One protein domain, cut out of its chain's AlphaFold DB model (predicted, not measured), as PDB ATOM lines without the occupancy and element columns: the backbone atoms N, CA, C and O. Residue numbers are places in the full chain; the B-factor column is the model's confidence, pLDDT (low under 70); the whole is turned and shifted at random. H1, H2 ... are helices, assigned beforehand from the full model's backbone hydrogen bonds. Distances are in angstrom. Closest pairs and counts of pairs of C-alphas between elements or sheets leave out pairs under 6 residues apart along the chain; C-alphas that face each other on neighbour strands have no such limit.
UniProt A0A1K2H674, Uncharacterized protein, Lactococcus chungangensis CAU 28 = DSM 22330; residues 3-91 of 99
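This is residues 3 to 91 of the 99 residues of an uncharacterized protein of Lactococcus chungangensis CAU 28 = DSM 22330 (UniProt A0A1K2H674). One long helix, H3, is the backbone of a thin, open, zigzag model: H1 and H2 make a loose head near residue 27, where H3 starts, and past residue 49 a short link turns a corner into H4. Beyond H4, H5 sticks out as a long free arm; residues 65 to 91 stand free. The printed part has 89 residues with five named helices, H1 to H5 in chain order, and no named strand: all helix. It is extended and flat, with a radius of gyration of the C-alphas of 20.8 A and spans of 65 by 41 by 18 A.

H3, residues 27 to 49, runs 33.0 A from C-alpha 27 at (92.672, -54.385, -225.071) to C-alpha 49 at (102.539, -53.678, -193.543). Before it come H1, residues 3 to 11, and H2, residues 15 to 21. After it come H4, residues 57 to 67, 15.1 A long, and H5, residues 71 to 91, 30.1 A long, ending at C-alpha 91 at (66.205, -15.293, -201.617).

H3 touches H4 with residues 43 to 47 alone; the closest C-alphas, of Tyr 47 and Phe 57, are 6.8 A apart. Their lines are only just about perpendicular, at 73 degrees. H3 and H2 are close but not clearly touching, closest at the C-alphas of Leu 19 and Val 27, 7.6 A. H1 and H3 are near each other, with 8 pairs of C-alphas within 10 A. H4 and H5 are apart. In the five helices each O i to N i+4 pair is within hydrogen-bond range.

The C-alphas of Ser 13 and Ser 91, the two farthest apart, are 66.6 A apart. The printed part has no cut and no long link. Mean pLDDT of the printed part is 70.3; 31 residues are under 70, among them residues 67 to 91.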
ATOM      1  N   LYS A   3     106.459 -47.916-217.085       64.75
ATOM      2  CA  LYS A   3     105.943 -48.859-216.080       64.75
ATOM      3  C   LYS A   3     104.991 -49.902-216.671       64.75
ATOM      4  O   LYS A   3     105.151 -51.071-216.370       64.75
ATOM      5  N   LEU A   4     104.065 -49.498-217.546       64.50
ATOM      6  CA  LEU A   4     103.122 -50.422-218.192       64.50
ATOM      7  C   LEU A   4     103.838 -51.488-219.022       64.50
ATOM      8  O   LEU A   4     103.615 -52.681-218.848       64.50
ATOM      9  N   ARG A   5     104.731 -51.032-219.904       65.44
ATOM     10  CA  ARG A   5     105.560 -51.892-220.745       65.44
ATOM     11  C   ARG A   5     106.351 -52.863-219.869       65.44
ATOM     12  O   ARG A   5     106.277 -54.066-220.069       65.44
ATOM     13  N   ASP A   6     107.048 -52.347-218.864       70.62
ATOM     14  CA  ASP A   6     107.891 -53.158-217.993       70.62
ATOM     15  C   ASP A   6     107.061 -54.144-217.145       70.62
ATOM     16  O   ASP A   6     107.511 -55.261-216.915       70.62
ATOM     17  N   THR A   7     105.841 -53.790-216.719       67.12
ATOM     18  CA  THR A   7     104.906 -54.720-216.056       67.12
ATOM     19  C   THR A   7     104.486 -55.845-216.998       67.12
ATOM     20  O   THR A   7     104.506 -57.006-216.591       67.12
ATOM     21  N   LEU A   8     104.129 -55.526-218.247       68.06
ATOM     22  CA  LEU A   8     103.724 -56.530-219.232       68.06
ATOM     23  C   LEU A   8     104.862 -57.519-219.503       68.06
ATOM     24  O   LEU A   8     104.644 -58.720-219.398       68.06
ATOM     25  N   PHE A   9     106.082 -57.030-219.735       70.44
ATOM     26  CA  PHE A   9     107.252 -57.892-219.955       70.44
ATOM     27  C   PHE A   9     107.710 -58.655-218.703       70.44
ATOM     28  O   PHE A   9     108.380 -59.675-218.826       70.44
ATOM     29  N   LYS A  10     107.382 -58.184-217.491       73.25
ATOM     30  CA  LYS A  10     107.686 -58.902-216.241       73.25
ATOM     31  C   LYS A  10     106.683 -60.007-215.925       73.25
ATOM     32  O   LYS A  10     107.088 -61.039-215.400       73.25
ATOM     33  N   ARG A  11     105.388 -59.774-216.169       68.38
ATOM     34  CA  ARG A  11     104.318 -60.741-215.859       68.38
ATOM     35  C   ARG A  11     104.125 -61.774-216.967       68.38
ATOM     36  O   ARG A  11     103.739 -62.898-216.672       68.38
ATOM     37  N   TYR A  12     104.414 -61.407-218.213       73.81
ATOM     38  CA  TYR A  12     104.213 -62.269-219.367       73.81
ATOM     39  C   TYR A  12     105.533 -62.472-220.105       73.81
ATOM     40  O   TYR A  12     106.196 -61.510-220.490       73.81
ATOM     41  N   SER A  13     105.900 -63.737-220.307       72.81
ATOM     42  CA  SER A  13     107.103 -64.121-221.050       72.81
ATOM     43  C   SER A  13     107.043 -63.697-222.520       72.81
ATOM     44  O   SER A  13     108.077 -63.363-223.090       72.81
ATOM     45  N   ASP A  14     105.844 -63.664-223.113       77.25
ATOM     46  CA  ASP A  14     105.605 -63.177-224.473       77.25
ATOM     47  C   ASP A  14     104.396 -62.228-224.527       77.25
ATOM     48  O   ASP A  14     103.233 -62.629-224.628       77.25
ATOM     49  N   VAL A  15     104.692 -60.931-224.449       72.94
ATOM     50  CA  VAL A  15     103.700 -59.849-224.517       72.94
ATOM     51  C   VAL A  15     103.076 -59.745-225.911       72.94
ATOM     52  O   VAL A  15     101.897 -59.419-226.029       72.94
ATOM     53  N   SER A  16     103.838 -60.033-226.967       72.62
ATOM     54  CA  SER A  16     103.359 -59.954-228.352       72.62
ATOM     55  C   SER A  16     102.332 -61.044-228.632       72.62
ATOM     56  O   SER A  16     101.287 -60.768-229.222       72.62
ATOM     57  N   PHE A  17     102.589 -62.260-228.146       74.94
ATOM     58  CA  PHE A  17     101.626 -63.352-228.204       74.94
ATOM     59  C   PHE A  17     100.361 -63.016-227.410       74.94
ATOM     60  O   PHE A  17      99.263 -63.101-227.956       74.94
ATOM     61  N   LEU A  18     100.492 -62.538-226.170       73.12
ATOM     62  CA  LEU A  18      99.345 -62.153-225.345       73.12
ATOM     63  C   LEU A  18      98.460 -61.108-226.039       73.12
ATOM     64  O   LEU A  18      97.253 -61.306-226.172       73.12
ATOM     65  N   LEU A  19      99.056 -60.029-226.546       70.25
ATOM     66  CA  LEU A  19      98.316 -58.983-227.252       70.25
ATOM     67  C   LEU A  19      97.696 -59.488-228.560       70.25
ATOM     68  O   LEU A  19      96.644 -58.995-228.951       70.25
ATOM     69  N   SER A  20      98.293 -60.493-229.208       73.25
ATOM     70  CA  SER A  20      97.720 -61.120-230.409       73.25
ATOM     71  C   SER A  20      96.478 -61.974-230.123       73.25
ATOM     72  O   SER A  20      95.646 -62.161-231.010       73.25
ATOM     73  N   THR A  21      96.327 -62.468-228.888       77.81
ATOM     74  CA  THR A  21      95.152 -63.250-228.463       77.81
ATOM     75  C   THR A  21      93.966 -62.382-228.046       77.81
ATOM     76  O   THR A  21      92.838 -62.869-227.989       77.81
ATOM     77  N   ILE A  22      94.202 -61.094-227.786       76.38
ATOM     78  CA  ILE A  22      93.180 -60.139-227.362       76.38
ATOM     79  C   ILE A  22      92.703 -59.367-228.591       76.38
ATOM     80  O   ILE A  22      93.497 -58.852-229.380       76.38
ATOM     81  N   LYS A  23      91.386 -59.251-228.773       78.50
ATOM     82  CA  LYS A  23      90.859 -58.386-229.833       78.50
ATOM     83  C   LYS A  23      91.183 -56.945-229.475       78.50
ATOM     84  O   LYS A  23      90.972 -56.532-228.344       78.50
ATOM     85  N   TRP A  24      91.580 -56.138-230.454       72.44
ATOM     86  CA  TRP A  24      91.895 -54.717-230.248       72.44
ATOM     87  C   TRP A  24      90.829 -53.917-229.483       72.44
ATOM     88  O   TRP A  24      91.171 -52.967-228.787       72.44
ATOM     89  N   ARG A  25      89.553 -54.305-229.591       76.94
ATOM     90  CA  ARG A  25      88.441 -53.682-228.857       76.94
ATOM     91  C   ARG A  25      88.457 -53.975-227.355       76.94
ATOM     92  O   ARG A  25      88.004 -53.134-226.596       76.94
ATOM     93  N   ASP A  26      89.025 -55.109-226.959       74.44
ATOM     94  CA  ASP A  26      89.036 -55.624-225.586       74.44
ATOM     95  C   ASP A  26      90.373 -55.310-224.877       74.44
ATOM     96  O   ASP A  26      90.520 -55.503-223.673       74.44
ATOM     97  N   VAL A  27      91.369 -54.801-225.618       74.44
ATOM     98  CA  VAL A  27      92.672 -54.385-225.071       74.44
ATOM     99  C   VAL A  27      92.532 -53.306-223.985       74.44
ATOM    100  O   VAL A  27      93.203 -53.445-222.964       74.44
ATOM    101  N   PRO A  28      91.697 -52.255-224.131       76.19
ATOM    102  CA  PRO A  28      91.512 -51.267-223.069       76.19
ATOM    103  C   PRO A  28      91.016 -51.893-221.760       76.19
ATOM    104  O   PRO A  28      91.615 -51.650-220.715       76.19
ATOM    105  N   ASP A  29      90.001 -52.756-221.823       73.94
ATOM    106  CA  ASP A  29      89.420 -53.415-220.645       73.94
ATOM    107  C   ASP A  29      90.412 -54.378-219.984       73.94
ATOM    108  O   ASP A  29      90.540 -54.419-218.756       73.94
ATOM    109  N   PHE A  30      91.184 -55.105-220.796       76.12
ATOM    110  CA  PHE A  30      92.280 -55.937-220.309       76.12
ATOM    111  C   PHE A  30      93.321 -55.111-219.545       76.12
ATOM    112  O   PHE A  30      93.742 -55.500-218.453       76.12
ATOM    113  N   LEU A  31      93.735 -53.964-220.096       74.94
ATOM    114  CA  LEU A  31      94.712 -53.086-219.453       74.94
ATOM    115  C   LEU A  31      94.162 -52.503-218.147       74.94
ATOM    116  O   LEU A  31      94.895 -52.487-217.159       74.94
ATOM    117  N   ILE A  32      92.896 -52.074-218.124       77.44
ATOM    118  CA  ILE A  32      92.223 -51.575-216.915       77.44
ATOM    119  C   ILE A  32      92.242 -52.649-215.827       77.44
ATOM    120  O   ILE A  32      92.787 -52.410-214.752       77.44
ATOM    121  N   THR A  33      91.765 -53.855-216.140       77.50
ATOM    122  CA  THR A  33      91.715 -54.978-215.190       77.50
ATOM    123  C   THR A  33      93.106 -55.312-214.643       77.50
ATOM    124  O   THR A  33      93.302 -55.470-213.441       77.50
ATOM    125  N   MET A  34      94.117 -55.358-215.515       77.94
ATOM    126  CA  MET A  34      95.511 -55.590-215.121       77.94
ATOM    127  C   MET A  34      96.038 -54.535-214.138       77.94
ATOM    128  O   MET A  34      96.742 -54.874-213.183       77.94
ATOM    129  N   PHE A  35      95.735 -53.258-214.379       76.88
ATOM    130  CA  PHE A  35      96.143 -52.166-213.498       76.88
ATOM    131  C   PHE A  35      95.386 -52.163-212.173       76.88
ATOM    132  O   PHE A  35      95.993 -51.871-211.139       76.88
ATOM    133  N   GLU A  36      94.093 -52.478-212.191       79.44
ATOM    134  CA  GLU A  36      93.274 -52.592-210.986       79.44
ATOM    135  C   GLU A  36      93.799 -53.694-210.072       79.44
ATOM    136  O   GLU A  36      94.050 -53.429-208.897       79.44
ATOM    137  N   GLU A  37      94.067 -54.881-210.616       80.00
ATOM    138  CA  GLU A  37      94.649 -56.000-209.871       80.00
ATOM    139  C   GLU A  37      96.022 -55.639-209.291       80.00
ATOM    140  O   GLU A  37      96.266 -55.811-208.097       80.00
ATOM    141  N   GLN A  38      96.908 -55.037-210.096       76.56
ATOM    142  CA  GLN A  38      98.218 -54.601-209.606       76.56
ATOM    143  C   GLN A  38      98.099 -53.558-208.482       76.56
ATOM    144  O   GLN A  38      98.847 -53.610-207.504       76.56
ATOM    145  N   SER A  39      97.182 -52.602-208.621       80.19
ATOM    146  CA  SER A  39      96.957 -51.579-207.600       80.19
ATOM    147  C   SER A  39      96.372 -52.197-206.330       80.19
ATOM    148  O   SER A  39      96.764 -51.823-205.228       80.19
ATOM    149  N   ASN A  40      95.470 -53.170-206.466       81.06
ATOM    150  CA  ASN A  40      94.865 -53.883-205.347       81.06
ATOM    151  C   ASN A  40      95.908 -54.705-204.571       81.06
ATOM    152  O   ASN A  40      95.930 -54.635-203.344       81.06
ATOM    153  N   ASP A  41      96.819 -55.390-205.270       82.94
ATOM    154  CA  ASP A  41      97.962 -56.095-204.672       82.94
ATOM    155  C   ASP A  41      98.859 -55.143-203.861       82.94
ATOM    156  O   ASP A  41      99.295 -55.456-202.750       82.94
ATOM    157  N   GLU A  42      99.159 -53.965-204.414       80.69
ATOM    158  CA  GLU A  42      99.996 -52.962-203.754       80.69
ATOM    159  C   GLU A  42      99.310 -52.385-202.510       80.69
ATOM    160  O   GLU A  42      99.918 -52.339-201.437       80.69
ATOM    161  N   LEU A  43      98.023 -52.041-202.613       83.19
ATOM    162  CA  LEU A  43      97.209 -51.603-201.478       83.19
ATOM    163  C   LEU A  43      97.134 -52.677-200.391       83.19
ATOM    164  O   LEU A  43      97.260 -52.360-199.210       83.19
ATOM    165  N   TRP A  44      96.979 -53.945-200.773       82.69
ATOM    166  CA  TRP A  44      96.957 -55.064-199.833       82.69
ATOM    167  C   TRP A  44      98.284 -55.206-199.087       82.69
ATOM    168  O   TRP A  44      98.306 -55.376-197.867       82.69
ATOM    169  N   ARG A  45      99.415 -55.062-199.788       82.06
ATOM    170  CA  ARG A  45     100.745 -55.070-199.157       82.06
ATOM    171  C   ARG A  45     100.920 -53.923-198.168       82.06
ATOM    172  O   ARG A  45     101.465 -54.149-197.090       82.06
ATOM    173  N   ILE A  46     100.459 -52.721-198.509       83.31
ATOM    174  CA  ILE A  46     100.512 -51.565-197.607       83.31
ATOM    175  C   ILE A  46      99.634 -51.821-196.377       83.31
ATOM    176  O   ILE A  46     100.097 -51.642-195.252       83.31
ATOM    177  N   TYR A  47      98.415 -52.322-196.577       83.31
ATOM    178  CA  TYR A  47      97.506 -52.676-195.490       83.31
ATOM    179  C   TYR A  47      98.122 -53.700-194.524       83.31
ATOM    180  O   TYR A  47      98.121 -53.489-193.311       83.31
ATOM    181  N   LEU A  48      98.722 -54.774-195.046       83.88
ATOM    182  CA  LEU A  48      99.401 -55.785-194.232       83.88
ATOM    183  C   LEU A  48     100.654 -55.256-193.529       83.88
ATOM    184  O   LEU A  48     100.984 -55.729-192.442       83.88
ATOM    185  N   SER A  49     101.348 -54.289-194.135       83.69
ATOM    186  CA  SER A  49     102.539 -53.678-193.543       83.69
ATOM    187  C   SER A  49     102.232 -52.815-192.320       83.69
ATOM    188  O   SER A  49     103.147 -52.535-191.552       83.69
ATOM    189  N   ASN A  50     100.967 -52.423-192.112       80.44
ATOM    190  CA  ASN A  50     100.547 -51.695-190.924       80.44
ATOM    191  C   ASN A  50     100.244 -52.674-189.767       80.44
ATOM    192  O   ASN A  50      99.239 -53.398-189.813       80.44
ATOM    193  N   PRO A  51     101.078 -52.709-188.709       73.50
ATOM    194  CA  PRO A  51     100.852 -53.577-187.556       73.50
ATOM    195  C   PRO A  51      99.715 -53.083-186.648       73.50
ATOM    196  O   PRO A  51      99.203 -53.870-185.861       73.50
ATOM    197  N   LEU A  52      99.306 -51.814-186.769       77.25
ATOM    198  CA  LEU A  52      98.234 -51.181-185.986       77.25
ATOM    199  C   LEU A  52      96.914 -51.114-186.767       77.25
ATOM    200  O   LEU A  52      96.101 -50.218-186.556       77.25
ATOM    201  N   ARG A  53      96.717 -52.008-187.740       75.88
ATOM    202  CA  ARG A  53      95.472 -52.043-188.507       75.88
ATOM    203  C   ARG A  53      94.320 -52.492-187.599       75.88
ATOM    204  O   ARG A  53      94.329 -53.607-187.086       75.88
ATOM    205  N   GLU A  54      93.341 -51.620-187.422       76.19
ATOM    206  CA  GLU A  54      92.078 -51.933-186.735       76.19
ATOM    207  C   GLU A  54      90.918 -52.048-187.734       76.19
ATOM    208  O   GLU A  54      89.985 -52.820-187.528       76.19
ATOM    209  N   ASP A  55      91.027 -51.340-188.860       79.19
ATOM    210  CA  ASP A  55      90.017 -51.288-189.914       79.19
ATOM    211  C   ASP A  55      90.106 -52.483-190.876       79.19
ATOM    212  O   ASP A  55      91.167 -53.105-191.038       79.19
ATOM    213  N   THR A  56      89.015 -52.780-191.592       85.31
ATOM    214  CA  THR A  56      89.043 -53.791-192.657       85.31
ATOM    215  C   THR A  56      89.778 -53.273-193.897       85.31
ATOM    216  O   THR A  56      89.944 -52.070-194.105       85.31
ATOM    217  N   PHE A  57      90.212 -54.181-194.773       82.38
ATOM    218  CA  PHE A  57      90.859 -53.780-196.024       82.38
ATOM    219  C   PHE A  57      89.952 -52.939-196.932       82.38
ATOM    220  O   PHE A  57      90.435 -52.031-197.605       82.38
ATOM    221  N   ASN A  58      88.642 -53.204-196.928       83.00
ATOM    222  CA  ASN A  58      87.689 -52.411-197.701       83.00
ATOM    223  C   ASN A  58      87.614 -50.972-197.179       83.00
ATOM    224  O   ASN A  58      87.642 -50.041-197.983       83.00
ATOM    225  N   ASP A  59      87.617 -50.788-195.858       84.38
ATOM    226  CA  ASP A  59      87.617 -49.460-195.234       84.38
ATOM    227  C   ASP A  59      88.923 -48.715-195.534       84.38
ATOM    228  O   ASP A  59      88.916 -47.536-195.885       84.38
ATOM    229  N   PHE A  60      90.061 -49.414-195.479       83.31
ATOM    230  CA  PHE A  60      91.359 -48.865-195.873       83.31
ATOM    231  C   PHE A  60      91.375 -48.422-197.344       83.31
ATOM    232  O   PHE A  60      91.838 -47.324-197.665       83.31
ATOM    233  N   LYS A  61      90.830 -49.249-198.240       82.00
ATOM    234  CA  LYS A  61      90.722 -48.940-199.669       82.00
ATOM    235  C   LYS A  61      89.834 -47.718-199.909       82.00
ATOM    236  O   LYS A  61      90.222 -46.849-200.688       82.00
ATOM    237  N   GLN A  62      88.695 -47.614-199.221       82.38
ATOM    238  CA  GLN A  62      87.828 -46.434-199.295       82.38
ATOM    239  C   GLN A  62      88.523 -45.176-198.773       82.38
ATOM    240  O   GLN A  62      88.542 -44.175-199.484       82.38
ATOM    241  N   LYS A  63      89.196 -45.239-197.618       81.88
ATOM    242  CA  LYS A  63      89.956 -44.101-197.073       81.88
ATOM    243  C   LYS A  63      91.024 -43.596-198.042       81.88
ATOM    244  O   LYS A  63      91.180 -42.386-198.195       81.88
ATOM    245  N   ILE A  64      91.747 -44.490-198.722       78.12
ATOM    246  CA  ILE A  64      92.734 -44.089-199.736       78.12
ATOM    247  C   ILE A  64      92.064 -43.495-200.977       78.12
ATOM    248  O   ILE A  64      92.553 -42.491-201.489       78.12
ATOM    249  N   LEU A  65      90.954 -44.065-201.452       74.75
ATOM    250  CA  LEU A  65      90.200 -43.516-202.585       74.75
ATOM    251  C   LEU A  65      89.647 -42.118-202.284       74.75
ATOM    252  O   LEU A  65      89.735 -41.235-203.132       74.75
ATOM    253  N   GLU A  66      89.125 -41.902-201.080       73.81
ATOM    254  CA  GLU A  66      88.638 -40.601-200.612       73.81
ATOM    255  C   GLU A  66      89.780 -39.600-200.425       73.81
ATOM    256  O   GLU A  66      89.659 -38.448-200.835       73.81
ATOM    257  N   SER A  67      90.922 -40.044-199.893       66.44
ATOM    258  CA  SER A  67      92.109 -39.195-199.706       66.44
ATOM    259  C   SER A  67      92.803 -38.821-201.022       66.44
ATOM    260  O   SER A  67      93.439 -37.771-201.097       66.44
ATOM    261  N   ASN A  68      92.697 -39.666-202.055       61.56
ATOM    262  CA  ASN A  68      93.217 -39.410-203.403       61.56
ATOM    263  C   ASN A  68      92.223 -38.683-204.316       61.56
ATOM    264  O   ASN A  68      92.577 -38.394-205.464       61.56
ATOM    265  N   ARG A  69      91.007 -38.352-203.853       54.56
ATOM    266  CA  ARG A  69      90.196 -37.373-204.583       54.56
ATOM    267  C   ARG A  69      90.985 -36.060-204.608       54.56
ATOM    268  O   ARG A  69      91.420 -35.598-203.551       54.56
ATOM    269  N   PRO A  70      91.230 -35.472-205.789       46.34
ATOM    270  CA  PRO A  70      91.976 -34.230-205.874       46.34
ATOM    271  C   PRO A  70      91.268 -33.192-205.002       46.34
ATOM    272  O   PRO A  70      90.059 -33.000-205.123       46.34
ATOM    273  N   LYS A  71      92.024 -32.529-204.117       50.12
ATOM    274  CA  LYS A  71      91.529 -31.453-203.237       50.12
ATOM    275  C   LYS A  71      90.723 -30.384-203.998       50.12
ATOM    276  O   LYS A  71      89.835 -29.774-203.422       50.12
ATOM    277  N   GLU A  72      90.965 -30.250-205.302       46.94
ATOM    278  CA  GLU A  72      90.205 -29.425-206.246       46.94
ATOM    279  C   GLU A  72      88.706 -29.764-206.334       46.94
ATOM    280  O   GLU A  72      87.892 -28.855-206.463       46.94
ATOM    281  N   GLN A  73      88.305 -31.036-206.234       44.81
ATOM    282  CA  GLN A  73      86.884 -31.410-206.289       44.81
ATOM    283  C   GLN A  73      86.164 -31.109-204.972       44.81
ATOM    284  O   GLN A  73      85.018 -30.676-204.993       44.81
ATOM    285  N   VAL A  74      86.852 -31.253-203.835       50.09
ATOM    286  CA  VAL A  74      86.285 -30.964-202.506       50.09
ATOM    287  C   VAL A  74      86.149 -29.454-202.282       50.09
ATOM    288  O   VAL A  74      85.150 -29.006-201.725       50.09
ATOM    289  N   GLU A  75      87.100 -28.646-202.764       49.34
ATOM    290  CA  GLU A  75      86.987 -27.180-202.737       49.34
ATOM    291  C   GLU A  75      85.893 -26.659-203.677       49.34
ATOM    292  O   GLU A  75      85.179 -25.730-203.301       49.34
ATOM    293  N   GLN A  76      85.707 -27.265-204.856       49.72
ATOM    294  CA  GLN A  76      84.623 -26.897-205.775       49.72
ATOM    295  C   GLN A  76      83.242 -27.288-205.238       49.72
ATOM    296  O   GLN A  76      82.311 -26.497-205.371       49.72
ATOM    297  N   GLU A  77      83.097 -28.445-204.585       51.03
ATOM    298  CA  GLU A  77      81.843 -28.839-203.920       51.03
ATOM    299  C   GLU A  77      81.549 -27.960-202.699       51.03
ATOM    300  O   GLU A  77      80.418 -27.513-202.523       51.03
ATOM    301  N   ALA A  78      82.567 -27.624-201.899       51.41
ATOM    302  CA  ALA A  78      82.422 -26.700-200.777       51.41
ATOM    303  C   ALA A  78      82.097 -25.267-201.244       51.41
ATOM    304  O   ALA A  78      81.262 -24.603-200.631       51.41
ATOM    305  N   GLN A  79      82.685 -24.793-202.350       53.72
ATOM    306  CA  GLN A  79      82.333 -23.505-202.963       53.72
ATOM    307  C   GLN A  79      80.946 -23.520-203.602       53.72
ATOM    308  O   GLN A  79      80.233 -22.523-203.496       53.72
ATOM    309  N   ALA A  80      80.545 -24.614-204.251       56.22
ATOM    310  CA  ALA A  80      79.208 -24.757-204.818       56.22
ATOM    311  C   ALA A  80      78.144 -24.799-203.712       56.22
ATOM    312  O   ALA A  80      77.138 -24.101-203.813       56.22
ATOM    313  N   ALA A  81      78.402 -25.520-202.618       55.94
ATOM    314  CA  ALA A  81      77.537 -25.558-201.444       55.94
ATOM    315  C   ALA A  81      77.480 -24.202-200.718       55.94
ATOM    316  O   ALA A  81      76.401 -23.769-200.323       55.94
ATOM    317  N   ALA A  82      78.607 -23.489-200.597       54.22
ATOM    318  CA  ALA A  82      78.643 -22.147-200.012       54.22
ATOM    319  C   ALA A  82      77.918 -21.108-200.883       54.22
ATOM    320  O   ALA A  82      77.198 -20.265-200.353       54.22
ATOM    321  N   ARG A  83      78.054 -21.186-202.215       57.34
ATOM    322  CA  ARG A  83      77.297 -20.347-203.159       57.34
ATOM    323  C   ARG A  83      75.804 -20.639-203.090       57.34
ATOM    324  O   ARG A  83      75.026 -19.702-203.013       57.34
ATOM    325  N   HIS A  84      75.418 -21.909-203.042       55.97
ATOM    326  CA  HIS A  84      74.021 -22.309-202.897       55.97
ATOM    327  C   HIS A  84      73.426 -21.847-201.554       55.97
ATOM    328  O   HIS A  84      72.294 -21.383-201.507       55.97
ATOM    329  N   ALA A  85      74.190 -21.916-200.459       54.81
ATOM    330  CA  ALA A  85      73.758 -21.408-199.156       54.81
ATOM    331  C   ALA A  85      73.612 -19.874-199.126       54.81
ATOM    332  O   ALA A  85      72.695 -19.370-198.483       54.81
ATOM    333  N   LEU A  86      74.484 -19.139-199.826       57.25
ATOM    334  CA  LEU A  86      74.381 -17.684-199.993       57.25
ATOM    335  C   LEU A  86      73.162 -17.282-200.835       57.25
ATOM    336  O   LEU A  86      72.434 -16.382-200.429       57.25
ATOM    337  N   ASP A  87      72.897 -17.981-201.940       56.88
ATOM    338  CA  ASP A  87      71.736 -17.728-202.812       56.88
ATOM    339  C   ASP A  87      70.404 -17.954-202.073       56.88
ATOM    340  O   ASP A  87      69.463 -17.176-202.210       56.88
ATOM    341  N   MET A  88      70.334 -18.988-201.226       59.69
ATOM    342  CA  MET A  88      69.162 -19.235-200.377       59.69
ATOM    343  C   MET A  88      68.992 -18.188-199.266       59.69
ATOM    344  O   MET A  88      67.876 -17.960-198.810       59.69
ATOM    345  N   LEU A  89      70.074 -17.559-198.803       53.06
ATOM    346  CA  LEU A  89      70.020 -16.470-197.822       53.06
ATOM    347  C   LEU A  89      69.516 -15.170-198.463       53.06
ATOM    348  O   LEU A  89      68.696 -14.474-197.865       53.06
ATOM    349  N   ASP A  90      69.950 -14.880-199.690       52.22
ATOM    350  CA  ASP A  90      69.527 -13.701-200.454       52.22
ATOM    351  C   ASP A  90      68.061 -13.822-200.915       52.22
ATOM    352  O   ASP A  90      67.291 -12.865-200.835       52.22
ATOM    353  N   SER A  91      67.611 -15.037-201.266       52.75
ATOM    354  CA  SER A  91      66.205 -15.293-201.617       52.75
ATOM    355  C   SER A  91      65.238 -15.205-200.428       52.75
ATOM    356  O   SER A  91      64.029 -15.141-200.634       52.75
TER     357      SER A  91